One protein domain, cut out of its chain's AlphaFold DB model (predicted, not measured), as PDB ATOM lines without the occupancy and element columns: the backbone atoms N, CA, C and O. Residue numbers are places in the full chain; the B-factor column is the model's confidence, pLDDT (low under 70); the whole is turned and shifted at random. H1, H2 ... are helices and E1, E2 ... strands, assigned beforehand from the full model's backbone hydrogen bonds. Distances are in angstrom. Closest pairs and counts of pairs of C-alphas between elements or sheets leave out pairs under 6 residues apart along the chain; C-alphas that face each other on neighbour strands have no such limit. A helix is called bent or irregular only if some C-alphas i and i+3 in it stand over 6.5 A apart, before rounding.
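Overview. This is residues 17 to 85 of the 91 residues of an uncharacterized protein of human gut metagenome (UniProt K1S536). A tiny two-strand sheet, E1 beside E2, sits in a flat and rather open arrangement of three nearly aligned helices: H2 on one side, short H1 in the middle of the row, and long H3 on the far side, reached from E2 by a link that swings out. H1 is near both of the other helices but clearly touches neither, and H2 and H3 stay apart. The printed part has 69 residues with three named helices and two named strands, in the order E1, H1, H2, E2, H3; the sheet is parallel, with the order E1, E2, and the class is mostly helix. The whole is only just loose, close to compact, with a radius of gyration of the C-alphas of 13.3 A, and it spans 37 by 34 by 14 A.

Along the chain. The sheet is made of E1, residues 20 to 22, and E2, residues 51 to 53, each three residues long. E1 begins at C-alpha 20, at (110.304, 117.546, 384.325). H1 is residues 26 to 32, 10.1 A from first to last C-alpha. H2 is residues 36 to 47, 16.1 A from first to last C-alpha, and begins at C-alpha 36, at (109.611, 113.326, 369.542). The longest helix is H3, residues 63 to 84, with 22 residues and 30.8 A from first to last C-alpha; it ends at C-alpha 84, at (100.303, 130.424, 368.526). No helix is bent or irregular.

Arrangement. E1 and E2 are parallel neighbours, with 18 degrees between their directions. C-alphas 20 and 51 face each other at 4.6 A, and C-alphas 22 and 53 at 4.8 A. Across the pair, N 22 and O 52 are 2.8 A apart and N 52 and O 20 are 2.9 A apart, both within hydrogen-bond range. E1, H1, H2 and E2 form a strand-helix-strand unit, two parallel neighbour strands with helices between them along the chain, and its crossover is right-handed. H2 has 3 pairs of C-alphas within 8 A of E1, the closest being those of Leu 20 and Leu 45 at 6.2 A. With E2 it has 1 such pair, Leu 45 and Cys 51, whose C-alphas are 6.4 A apart. H1 and H2 are close but not clearly touching; their closest C-alphas, those of Lys 30 and Leu 39, are 6.8 A apart. They run opposite ways at a shallow tilt of 6 degrees. H1 and H3 are also close but not clearly touching, with the closest C-alphas, those of Val 28 and Tyr 77, 6.8 A apart. They run the same way at a shallow tilt of 1 degrees. H2 and H3 are apart, as are E1 and H3, and H1 and E2. In H1, H2 and H3 every O i to N i+4 pair is within hydrogen-bond range.

Size, cuts and confidence. The two C-alphas farthest apart, those of Asp 37 and Lys 64, are 37.3 A from each other, and the outline is flat. The printed part has no cut. The links E1 to H1, H1 to H2 and H2 to E2 are tight, with 3 residues each, and the link E2 to H3, with 9 residues, is short; no link is long. Residues 33 to 38, of which 36 to 38 belong to H2, stand free, and so do residues 57 to 64. The mean pLDDT of the printed part is 87.2, and one printed residue, Gly 85, is under 70.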
ATOM      1  N   THR A  17     119.191 112.777 389.456       82.31
ATOM      2  CA  THR A  17     117.762 112.604 389.194       82.31
ATOM      3  C   THR A  17     117.245 113.614 388.178       82.31
ATOM      4  O   THR A  17     117.286 114.824 388.398       82.31
ATOM      5  N   LYS A  18     116.662 113.113 387.087       86.00
ATOM      6  CA  LYS A  18     115.968 113.938 386.094       86.00
ATOM      7  C   LYS A  18     114.522 114.178 386.524       86.00
ATOM      8  O   LYS A  18     113.806 113.224 386.825       86.00
ATOM      9  N   SER A  19     114.096 115.436 386.470       87.06
ATOM     10  CA  SER A  19     112.725 115.869 386.750       87.06
ATOM     11  C   SER A  19     112.233 116.792 385.643       87.06
ATOM     12  O   SER A  19     112.996 117.573 385.078       87.06
ATOM     13  N   LEU A  20     110.946 116.699 385.319       88.88
ATOM     14  CA  LEU A  20     110.304 117.546 384.325       88.88
ATOM     15  C   LEU A  20     109.779 118.819 384.996       88.88
ATOM     16  O   LEU A  20     108.780 118.775 385.712       88.88
ATOM     17  N   TRP A  21     110.423 119.954 384.732       89.81
ATOM     18  CA  TRP A  21     109.934 121.268 385.145       89.81
ATOM     19  C   TRP A  21     109.064 121.884 384.046       89.81
ATOM     20  O   TRP A  21     109.508 122.047 382.910       89.81
ATOM     21  N   MET A  22     107.818 122.225 384.372       90.00
ATOM     22  CA  MET A  22     106.846 122.757 383.417       90.00
ATOM     23  C   MET A  22     106.336 124.130 383.840       90.00
ATOM     24  O   MET A  22     105.819 124.321 384.942       90.00
ATOM     25  N   ILE A  23     106.418 125.072 382.903       87.31
ATOM     26  CA  ILE A  23     105.775 126.390 382.999       87.31
ATOM     27  C   ILE A  23     104.444 126.380 382.240       87.31
ATOM     28  O   ILE A  23     103.453 126.959 382.682       87.31
ATOM     29  N   ALA A  24     104.423 125.714 381.084       88.06
ATOM     30  CA  ALA A  24     103.229 125.545 380.276       88.06
ATOM     31  C   ALA A  24     102.443 124.292 380.704       88.06
ATOM     32  O   ALA A  24     103.041 123.292 381.117       88.06
ATOM     33  N   PRO A  25     101.111 124.289 380.524       88.88
ATOM     34  CA  PRO A  25     100.308 123.092 380.701       88.88
ATOM     35  C   PRO A  25     100.811 121.964 379.789       88.88
ATOM     36  O   PRO A  25     101.106 122.183 378.614       88.88
ATOM     37  N   TYR A  26     100.833 120.728 380.288       88.94
ATOM     38  CA  TYR A  26     101.393 119.595 379.539       88.94
ATOM     39  C   TYR A  26     100.756 119.367 378.156       88.94
ATOM     40  O   TYR A  26     101.444 119.010 377.205       88.94
ATOM     41  N   GLY A  27      99.446 119.594 378.012       88.50
ATOM     42  CA  GLY A  27      98.771 119.456 376.717       88.50
ATOM     43  C   GLY A  27      99.263 120.468 375.678       88.50
ATOM     44  O   GLY A  27      99.278 120.163 374.490       88.50
ATOM     45  N   VAL A  28      99.715 121.649 376.119       88.44
ATOM     46  CA  VAL A  28     100.375 122.628 375.246       88.44
ATOM     47  C   VAL A  28     101.734 122.093 374.812       88.44
ATOM     48  O   VAL A  28     102.011 122.059 373.619       88.44
ATOM     49  N   ILE A  29     102.546 121.604 375.752       88.00
ATOM     50  CA  ILE A  29     103.866 121.030 375.446       88.00
ATOM     51  C   ILE A  29     103.728 119.926 374.393       88.00
ATOM     52  O   ILE A  29     104.378 119.984 373.357       88.00
ATOM     53  N   LYS A  30     102.792 118.989 374.590       88.62
ATOM     54  CA  LYS A  30     102.542 117.891 373.646       88.62
ATOM     55  C   LYS A  30     102.115 118.354 372.249       88.62
ATOM     56  O   LYS A  30     102.385 117.666 371.273       88.62
ATOM     57  N   LYS A  31     101.430 119.495 372.144       87.12
ATOM     58  CA  LYS A  31     100.952 120.028 370.863       87.12
ATOM     59  C   LYS A  31     102.033 120.783 370.084       87.12
ATOM     60  O   LYS A  31     101.980 120.793 368.859       87.12
ATOM     61  N   TYR A  32     102.954 121.450 370.777       82.94
ATOM     62  CA  TYR A  32     103.910 122.377 370.160       82.94
ATOM     63  C   TYR A  32     105.356 121.865 370.133       82.94
ATOM     64  O   TYR A  32     106.169 122.411 369.390       82.94
ATOM     65  N   LEU A  33     105.694 120.831 370.907       86.25
ATOM     66  CA  LEU A  33     107.023 120.228 370.891       86.25
ATOM     67  C   LEU A  33     107.197 119.369 369.628       86.25
ATOM     68  O   LEU A  33     106.512 118.361 369.467       86.25
ATOM     69  N   LYS A  34     108.101 119.785 368.731       86.88
ATOM     70  CA  LYS A  34     108.402 119.078 367.471       86.88
ATOM     71  C   LYS A  34     109.256 117.825 367.689       86.88
ATOM     72  O   LYS A  34     109.093 116.838 366.980       86.88
ATOM     73  N   ASP A  35     110.163 117.881 368.661       90.69
ATOM     74  CA  ASP A  35     111.098 116.804 368.973       90.69
ATOM     75  C   ASP A  35     110.384 115.655 369.705       90.69
ATOM     76  O   ASP A  35     109.921 115.798 370.844       90.69
ATOM     77  N   GLN A  36     110.290 114.511 369.027       90.00
ATOM     78  CA  GLN A  36     109.611 113.326 369.542       90.00
ATOM     79  C   GLN A  36     110.401 112.624 370.651       90.00
ATOM     80  O   GLN A  36     109.785 112.066 371.561       90.00
ATOM     81  N   ASP A  37     111.732 112.699 370.642       91.56
ATOM     82  CA  ASP A  37     112.571 112.075 371.666       91.56
ATOM     83  C   ASP A  37     112.458 112.835 372.989       91.56
ATOM     84  O   ASP A  37     112.324 112.237 374.064       91.56
ATOM     85  N   LEU A  38     112.444 114.169 372.924       88.94
ATOM     86  CA  LEU A  38     112.170 115.007 374.091       88.94
ATOM     87  C   LEU A  38     110.746 114.807 374.610       88.94
ATOM     88  O   LEU A  38     110.548 114.735 375.828       88.94
ATOM     89  N   LEU A  39     109.764 114.656 373.716       91.56
ATOM     90  CA  LEU A  39     108.389 114.367 374.109       91.56
ATOM     91  C   LEU A  39     108.286 113.017 374.828       91.56
ATOM     92  O   LEU A  39     107.678 112.951 375.894       91.56
ATOM     93  N   ALA A  40     108.936 111.973 374.308       92.38
ATOM     94  CA  ALA A  40     108.959 110.645 374.918       92.38
ATOM     95  C   ALA A  40     109.612 110.660 376.310       92.38
ATOM     96  O   ALA A  40     109.101 110.046 377.252       92.38
ATOM     97  N   ARG A  41     110.710 111.411 376.480       91.06
ATOM     98  CA  ARG A  41     111.348 111.619 377.791       91.06
ATOM     99  C   ARG A  41     110.417 112.347 378.760       91.06
ATOM    100  O   ARG A  41     110.295 111.926 379.909       91.06
ATOM    101  N   ALA A  42     109.739 113.401 378.308       90.75
ATOM    102  CA  ALA A  42     108.780 114.137 379.126       90.75
ATOM    103  C   ALA A  42     107.564 113.273 379.512       90.75
ATOM    104  O   ALA A  42     107.133 113.306 380.662       90.75
ATOM    105  N   ASP A  43     107.040 112.470 378.581       91.50
ATOM    106  CA  ASP A  43     105.977 111.485 378.829       91.50
ATOM    107  C   ASP A  43     106.411 110.461 379.887       91.50
ATOM    108  O   ASP A  43     105.662 110.188 380.827       91.50
ATOM    109  N   LYS A  44     107.639 109.932 379.788       93.00
ATOM    110  CA  LYS A  44     108.197 109.004 380.781       93.00
ATOM    111  C   LYS A  44     108.299 109.651 382.166       93.00
ATOM    112  O   LYS A  44     107.768 109.103 383.126       93.00
ATOM    113  N   LEU A  45     108.895 110.842 382.266       91.12
ATOM    114  CA  LEU A  45     109.039 111.567 383.538       91.12
ATOM    115  C   LEU A  45     107.689 111.917 384.170       91.12
ATOM    116  O   LEU A  45     107.530 111.838 385.387       91.12
ATOM    117  N   LYS A  46     106.694 112.261 383.349       88.81
ATOM    118  CA  LYS A  46     105.334 112.521 383.819       88.81
ATOM    119  C   LYS A  46     104.650 111.253 384.331       88.81
ATOM    120  O   LYS A  46     103.989 111.315 385.364       88.81
ATOM    121  N   LYS A  47     104.811 110.115 383.644       89.25
ATOM    122  CA  LYS A  47     104.300 108.809 384.103       89.25
ATOM    123  C   LYS A  47     104.949 108.369 385.417       89.25
ATOM    124  O   LYS A  47     104.264 107.816 386.265       89.25
ATOM    125  N   GLU A  48     106.234 108.666 385.599       90.38
ATOM    126  CA  GLU A  48     106.965 108.433 386.853       90.38
ATOM    127  C   GLU A  48     106.567 109.403 387.984       90.38
ATOM    128  O   GLU A  48     107.066 109.276 389.098       90.38
ATOM    129  N   GLY A  49     105.707 110.397 387.725       86.62
ATOM    130  CA  GLY A  49     105.315 111.412 388.709       86.62
ATOM    131  C   GLY A  49     106.400 112.453 389.007       86.62
ATOM    132  O   GLY A  49     106.186 113.341 389.829       86.62
ATOM    133  N   LYS A  50     107.543 112.407 388.310       87.12
ATOM    134  CA  LYS A  50     108.664 113.353 388.441       87.12
ATOM    135  C   LYS A  50     108.408 114.628 387.644       87.12
ATOM    136  O   LYS A  50     109.247 115.065 386.855       87.12
ATOM    137  N   CYS A  51     107.222 115.205 387.799       87.25
ATOM    138  CA  CYS A  51     106.841 116.441 387.135       87.25
ATOM    139  C   CYS A  51     106.485 117.517 388.158       87.25
ATOM    140  O   CYS A  51     105.623 117.322 389.012       87.25
ATOM    141  N   ALA A  52     107.123 118.673 388.030       84.69
ATOM    142  CA  ALA A  52     106.828 119.860 388.809       84.69
ATOM    143  C   ALA A  52     106.237 120.913 387.875       84.69
ATOM    144  O   ALA A  52     106.767 121.179 386.795       84.69
ATOM    145  N   HIS A  53     105.115 121.499 388.278       84.00
ATOM    146  CA  HIS A  53     104.513 122.614 387.565       84.00
ATOM    147  C   HIS A  53     104.671 123.867 388.420       84.00
ATOM    148  O   HIS A  53     104.306 123.845 389.590       84.00
ATOM    149  N   GLN A  54     105.157 124.968 387.841       83.12
ATOM    150  CA  GLN A  54     105.540 126.182 388.582       83.12
ATOM    151  C   GLN A  54     104.457 126.700 389.548       83.12
ATOM    152  O   GLN A  54     104.757 127.185 390.631       83.12
ATOM    153  N   LEU A  55     103.188 126.626 389.140       79.94
ATOM    154  CA  LEU A  55     102.044 127.099 389.931       79.94
ATOM    155  C   LEU A  55     101.373 126.018 390.794       79.94
ATOM    156  O   LEU A  55     100.368 126.307 391.442       79.94
ATOM    157  N   PHE A  56     101.860 124.778 390.752       78.75
ATOM    158  CA  PHE A  56     101.283 123.668 391.496       78.75
ATOM    159  C   PHE A  56     102.101 123.413 392.761       78.75
ATOM    160  O   PHE A  56     103.264 123.029 392.689       78.75
ATOM    161  N   CYS A  57     101.457 123.602 393.905       79.19
ATOM    162  CA  CYS A  57     101.965 123.267 395.227       79.19
ATOM    163  C   CYS A  57     100.886 122.410 395.895       79.19
ATOM    164  O   CYS A  57      99.711 122.796 395.886       79.19
ATOM    165  N   LYS A  58     101.242 121.217 396.381       75.69
ATOM    166  CA  LYS A  58     100.255 120.274 396.936       75.69
ATOM    167  C   LYS A  58      99.774 120.748 398.305       75.69
ATOM    168  O   LYS A  58      98.621 120.535 398.660       75.69
ATOM    169  N   GLU A  59     100.661 121.401 399.034       81.69
ATOM    170  CA  GLU A  59     100.472 121.952 400.366       81.69
ATOM    171  C   GLU A  59      99.490 123.141 400.348       81.69
ATOM    172  O   GLU A  59      98.771 123.360 401.317       81.69
ATOM    173  N   ASP A  60      99.352 123.832 399.208       81.94
ATOM    174  CA  ASP A  60      98.429 124.964 398.994       81.94
ATOM    175  C   ASP A  60      96.982 124.538 398.644       81.94
ATOM    176  O   ASP A  60      96.260 125.219 397.899       81.94
ATOM    177  N   TRP A  61      96.527 123.382 399.132       78.44
ATOM    178  CA  TRP A  61      95.240 122.817 398.723       78.44
ATOM    179  C   TRP A  61      94.046 123.575 399.329       78.44
ATOM    180  O   TRP A  61      93.676 123.407 400.487       78.44
ATOM    181  N   ASN A  62      93.401 124.405 398.508       88.25
ATOM    182  CA  ASN A  62      92.146 125.093 398.818       88.25
ATOM    183  C   ASN A  62      91.240 125.065 397.580       88.25
ATOM    184  O   ASN A  62      91.700 125.348 396.474       88.25
ATOM    185  N   LEU A  63      89.943 124.790 397.745       89.25
ATOM    186  CA  LEU A  63      88.964 124.767 396.648       89.25
ATOM    187  C   LEU A  63      88.998 126.044 395.793       89.25
ATOM    188  O   LEU A  63      88.990 125.969 394.564       89.25
ATOM    189  N   LYS A  64      89.114 127.223 396.420       91.44
ATOM    190  CA  LYS A  64      89.237 128.502 395.695       91.44
ATOM    191  C   LYS A  64      90.515 128.551 394.855       91.44
ATOM    192  O   LYS A  64      90.481 128.971 393.698       91.44
ATOM    193  N   ARG A  65      91.637 128.097 395.425       90.81
ATOM    194  CA  ARG A  65      92.948 128.038 394.760       90.81
ATOM    195  C   ARG A  65      92.933 127.052 393.596       90.81
ATOM    196  O   ARG A  65      93.454 127.375 392.533       90.81
ATOM    197  N   TRP A  66      92.286 125.903 393.767       89.00
ATOM    198  CA  TRP A  66      92.129 124.883 392.734       89.00
ATOM    199  C   TRP A  66      91.277 125.377 391.558       89.00
ATOM    200  O   TRP A  66      91.706 125.270 390.409       89.00
ATOM    201  N   LEU A  67      90.129 126.015 391.821       92.50
ATOM    202  CA  LEU A  67      89.303 126.631 390.773       92.50
ATOM    203  C   LEU A  67      90.054 127.741 390.026       92.50
ATOM    204  O   LEU A  67      90.004 127.813 388.795       92.50
ATOM    205  N   TRP A  68      90.788 128.590 390.753       91.56
ATOM    206  CA  TRP A  68      91.645 129.610 390.148       91.56
ATOM    207  C   TRP A  68      92.745 128.990 389.282       91.56
ATOM    208  O   TRP A  68      92.976 129.450 388.163       91.56
ATOM    209  N   TYR A  69      93.386 127.922 389.763       90.56
ATOM    210  CA  TYR A  69      94.417 127.203 389.026       90.56
ATOM    211  C   TYR A  69      93.853 126.635 387.724       90.56
ATOM    212  O   TYR A  69      94.393 126.925 386.659       90.56
ATOM    213  N   ILE A  70      92.717 125.932 387.767       90.50
ATOM    214  CA  ILE A  70      92.045 125.421 386.563       90.50
ATOM    215  C   ILE A  70      91.727 126.558 385.591       90.50
ATOM    216  O   ILE A  70      92.051 126.466 384.406       90.50
ATOM    217  N   ARG A  71      91.156 127.666 386.077       92.69
ATOM    218  CA  ARG A  71      90.865 128.840 385.242       92.69
ATOM    219  C   ARG A  71      92.129 129.420 384.602       92.69
ATOM    220  O   ARG A  71      92.088 129.816 383.437       92.69
ATOM    221  N   SER A  72      93.237 129.466 385.337       90.62
ATOM    222  CA  SER A  72      94.538 129.918 384.837       90.62
ATOM    223  C   SER A  72      95.056 129.001 383.727       90.62
ATOM    224  O   SER A  72      95.391 129.483 382.644       90.62
ATOM    225  N   GLN A  73      95.012 127.682 383.942       89.94
ATOM    226  CA  GLN A  73      95.408 126.682 382.948       89.94
ATOM    227  C   GLN A  73      94.562 126.799 381.671       89.94
ATOM    228  O   GLN A  73      95.109 126.874 380.573       89.94
ATOM    229  N   LEU A  74      93.234 126.911 381.795       91.69
ATOM    230  CA  LEU A  74      92.327 127.104 380.656       91.69
ATOM    231  C   LEU A  74      92.610 128.406 379.897       91.69
ATOM    232  O   LEU A  74      92.612 128.425 378.665       91.69
ATOM    233  N   ASN A  75      92.886 129.500 380.611       91.69
ATOM    234  CA  ASN A  75      93.263 130.760 379.977       91.69
ATOM    235  C   ASN A  75      94.606 130.638 379.245       91.69
ATOM    236  O   ASN A  75      94.752 131.215 378.169       91.69
ATOM    237  N   TYR A  76      95.552 129.867 379.788       90.25
ATOM    238  CA  TYR A  76      96.809 129.553 379.115       90.25
ATOM    239  C   TYR A  76      96.535 128.836 377.791       90.25
ATOM    240  O   TYR A  76      96.917 129.357 376.750       90.25
ATOM    241  N   TYR A  77      95.765 127.739 377.792       89.44
ATOM    242  CA  TYR A  77      95.366 127.046 376.557       89.44
ATOM    243  C   TYR A  77      94.704 127.985 375.542       89.44
ATOM    244  O   TYR A  77      95.061 127.972 374.364       89.44
ATOM    245  N   ARG A  78      93.773 128.838 375.993       89.50
ATOM    246  CA  ARG A  78      93.085 129.806 375.129       89.50
ATOM    247  C   ARG A  78      94.053 130.815 374.518       89.50
ATOM    248  O   ARG A  78      93.973 131.087 373.323       89.50
ATOM    249  N   LYS A  79      94.954 131.385 375.323       87.88
ATOM    250  CA  LYS A  79      95.972 132.330 374.845       87.88
ATOM    251  C   LYS A  79      96.926 131.643 373.879       87.88
ATOM    252  O   LYS A  79      97.198 132.201 372.820       87.88
ATOM    253  N   THR A  80      97.370 130.429 374.193       86.69
ATOM    254  CA  THR A  80      98.274 129.704 373.310       86.69
ATOM    255  C   THR A  80      97.610 129.396 371.973       86.69
ATOM    256  O   THR A  80      98.189 129.668 370.929       86.69
ATOM    257  N   ALA A  81      96.358 128.939 371.975       84.19
ATOM    258  CA  ALA A  81      95.605 128.728 370.743       84.19
ATOM    259  C   ALA A  81      95.377 130.034 369.962       84.19
ATOM    260  O   ALA A  81      95.504 130.040 368.744       84.19
ATOM    261  N   ARG A  82      95.083 131.149 370.641       84.88
ATOM    262  CA  ARG A  82      94.837 132.442 369.984       84.88
ATOM    263  C   ARG A  82      96.084 133.021 369.315       84.88
ATOM    264  O   ARG A  82      95.976 133.547 368.215       84.88
ATOM    265  N   TYR A  83      97.232 132.966 369.988       82.94
ATOM    266  CA  TYR A  83      98.453 133.640 369.526       82.94
ATOM    267  C   TYR A  83      99.414 132.711 368.782       82.94
ATOM    268  O   TYR A  83     100.117 133.148 367.877       82.94
ATOM    269  N   TYR A  84      99.407 131.421 369.110       76.19
ATOM    270  CA  TYR A  84     100.303 130.424 368.526       76.19
ATOM    271  C   TYR A  84      99.550 129.366 367.706       76.19
ATOM    272  O   TYR A  84     100.169 128.482 367.122       76.19
ATOM    273  N   GLY A  85      98.215 129.423 367.621       63.94
ATOM    274  CA  GLY A  85      97.416 128.563 366.746       63.94
ATOM    275  C   GLY A  85      97.574 128.949 365.277       63.94
ATOM    276  O   GLY A  85      96.812 129.760 364.764       63.94
TER     277      GLY A  85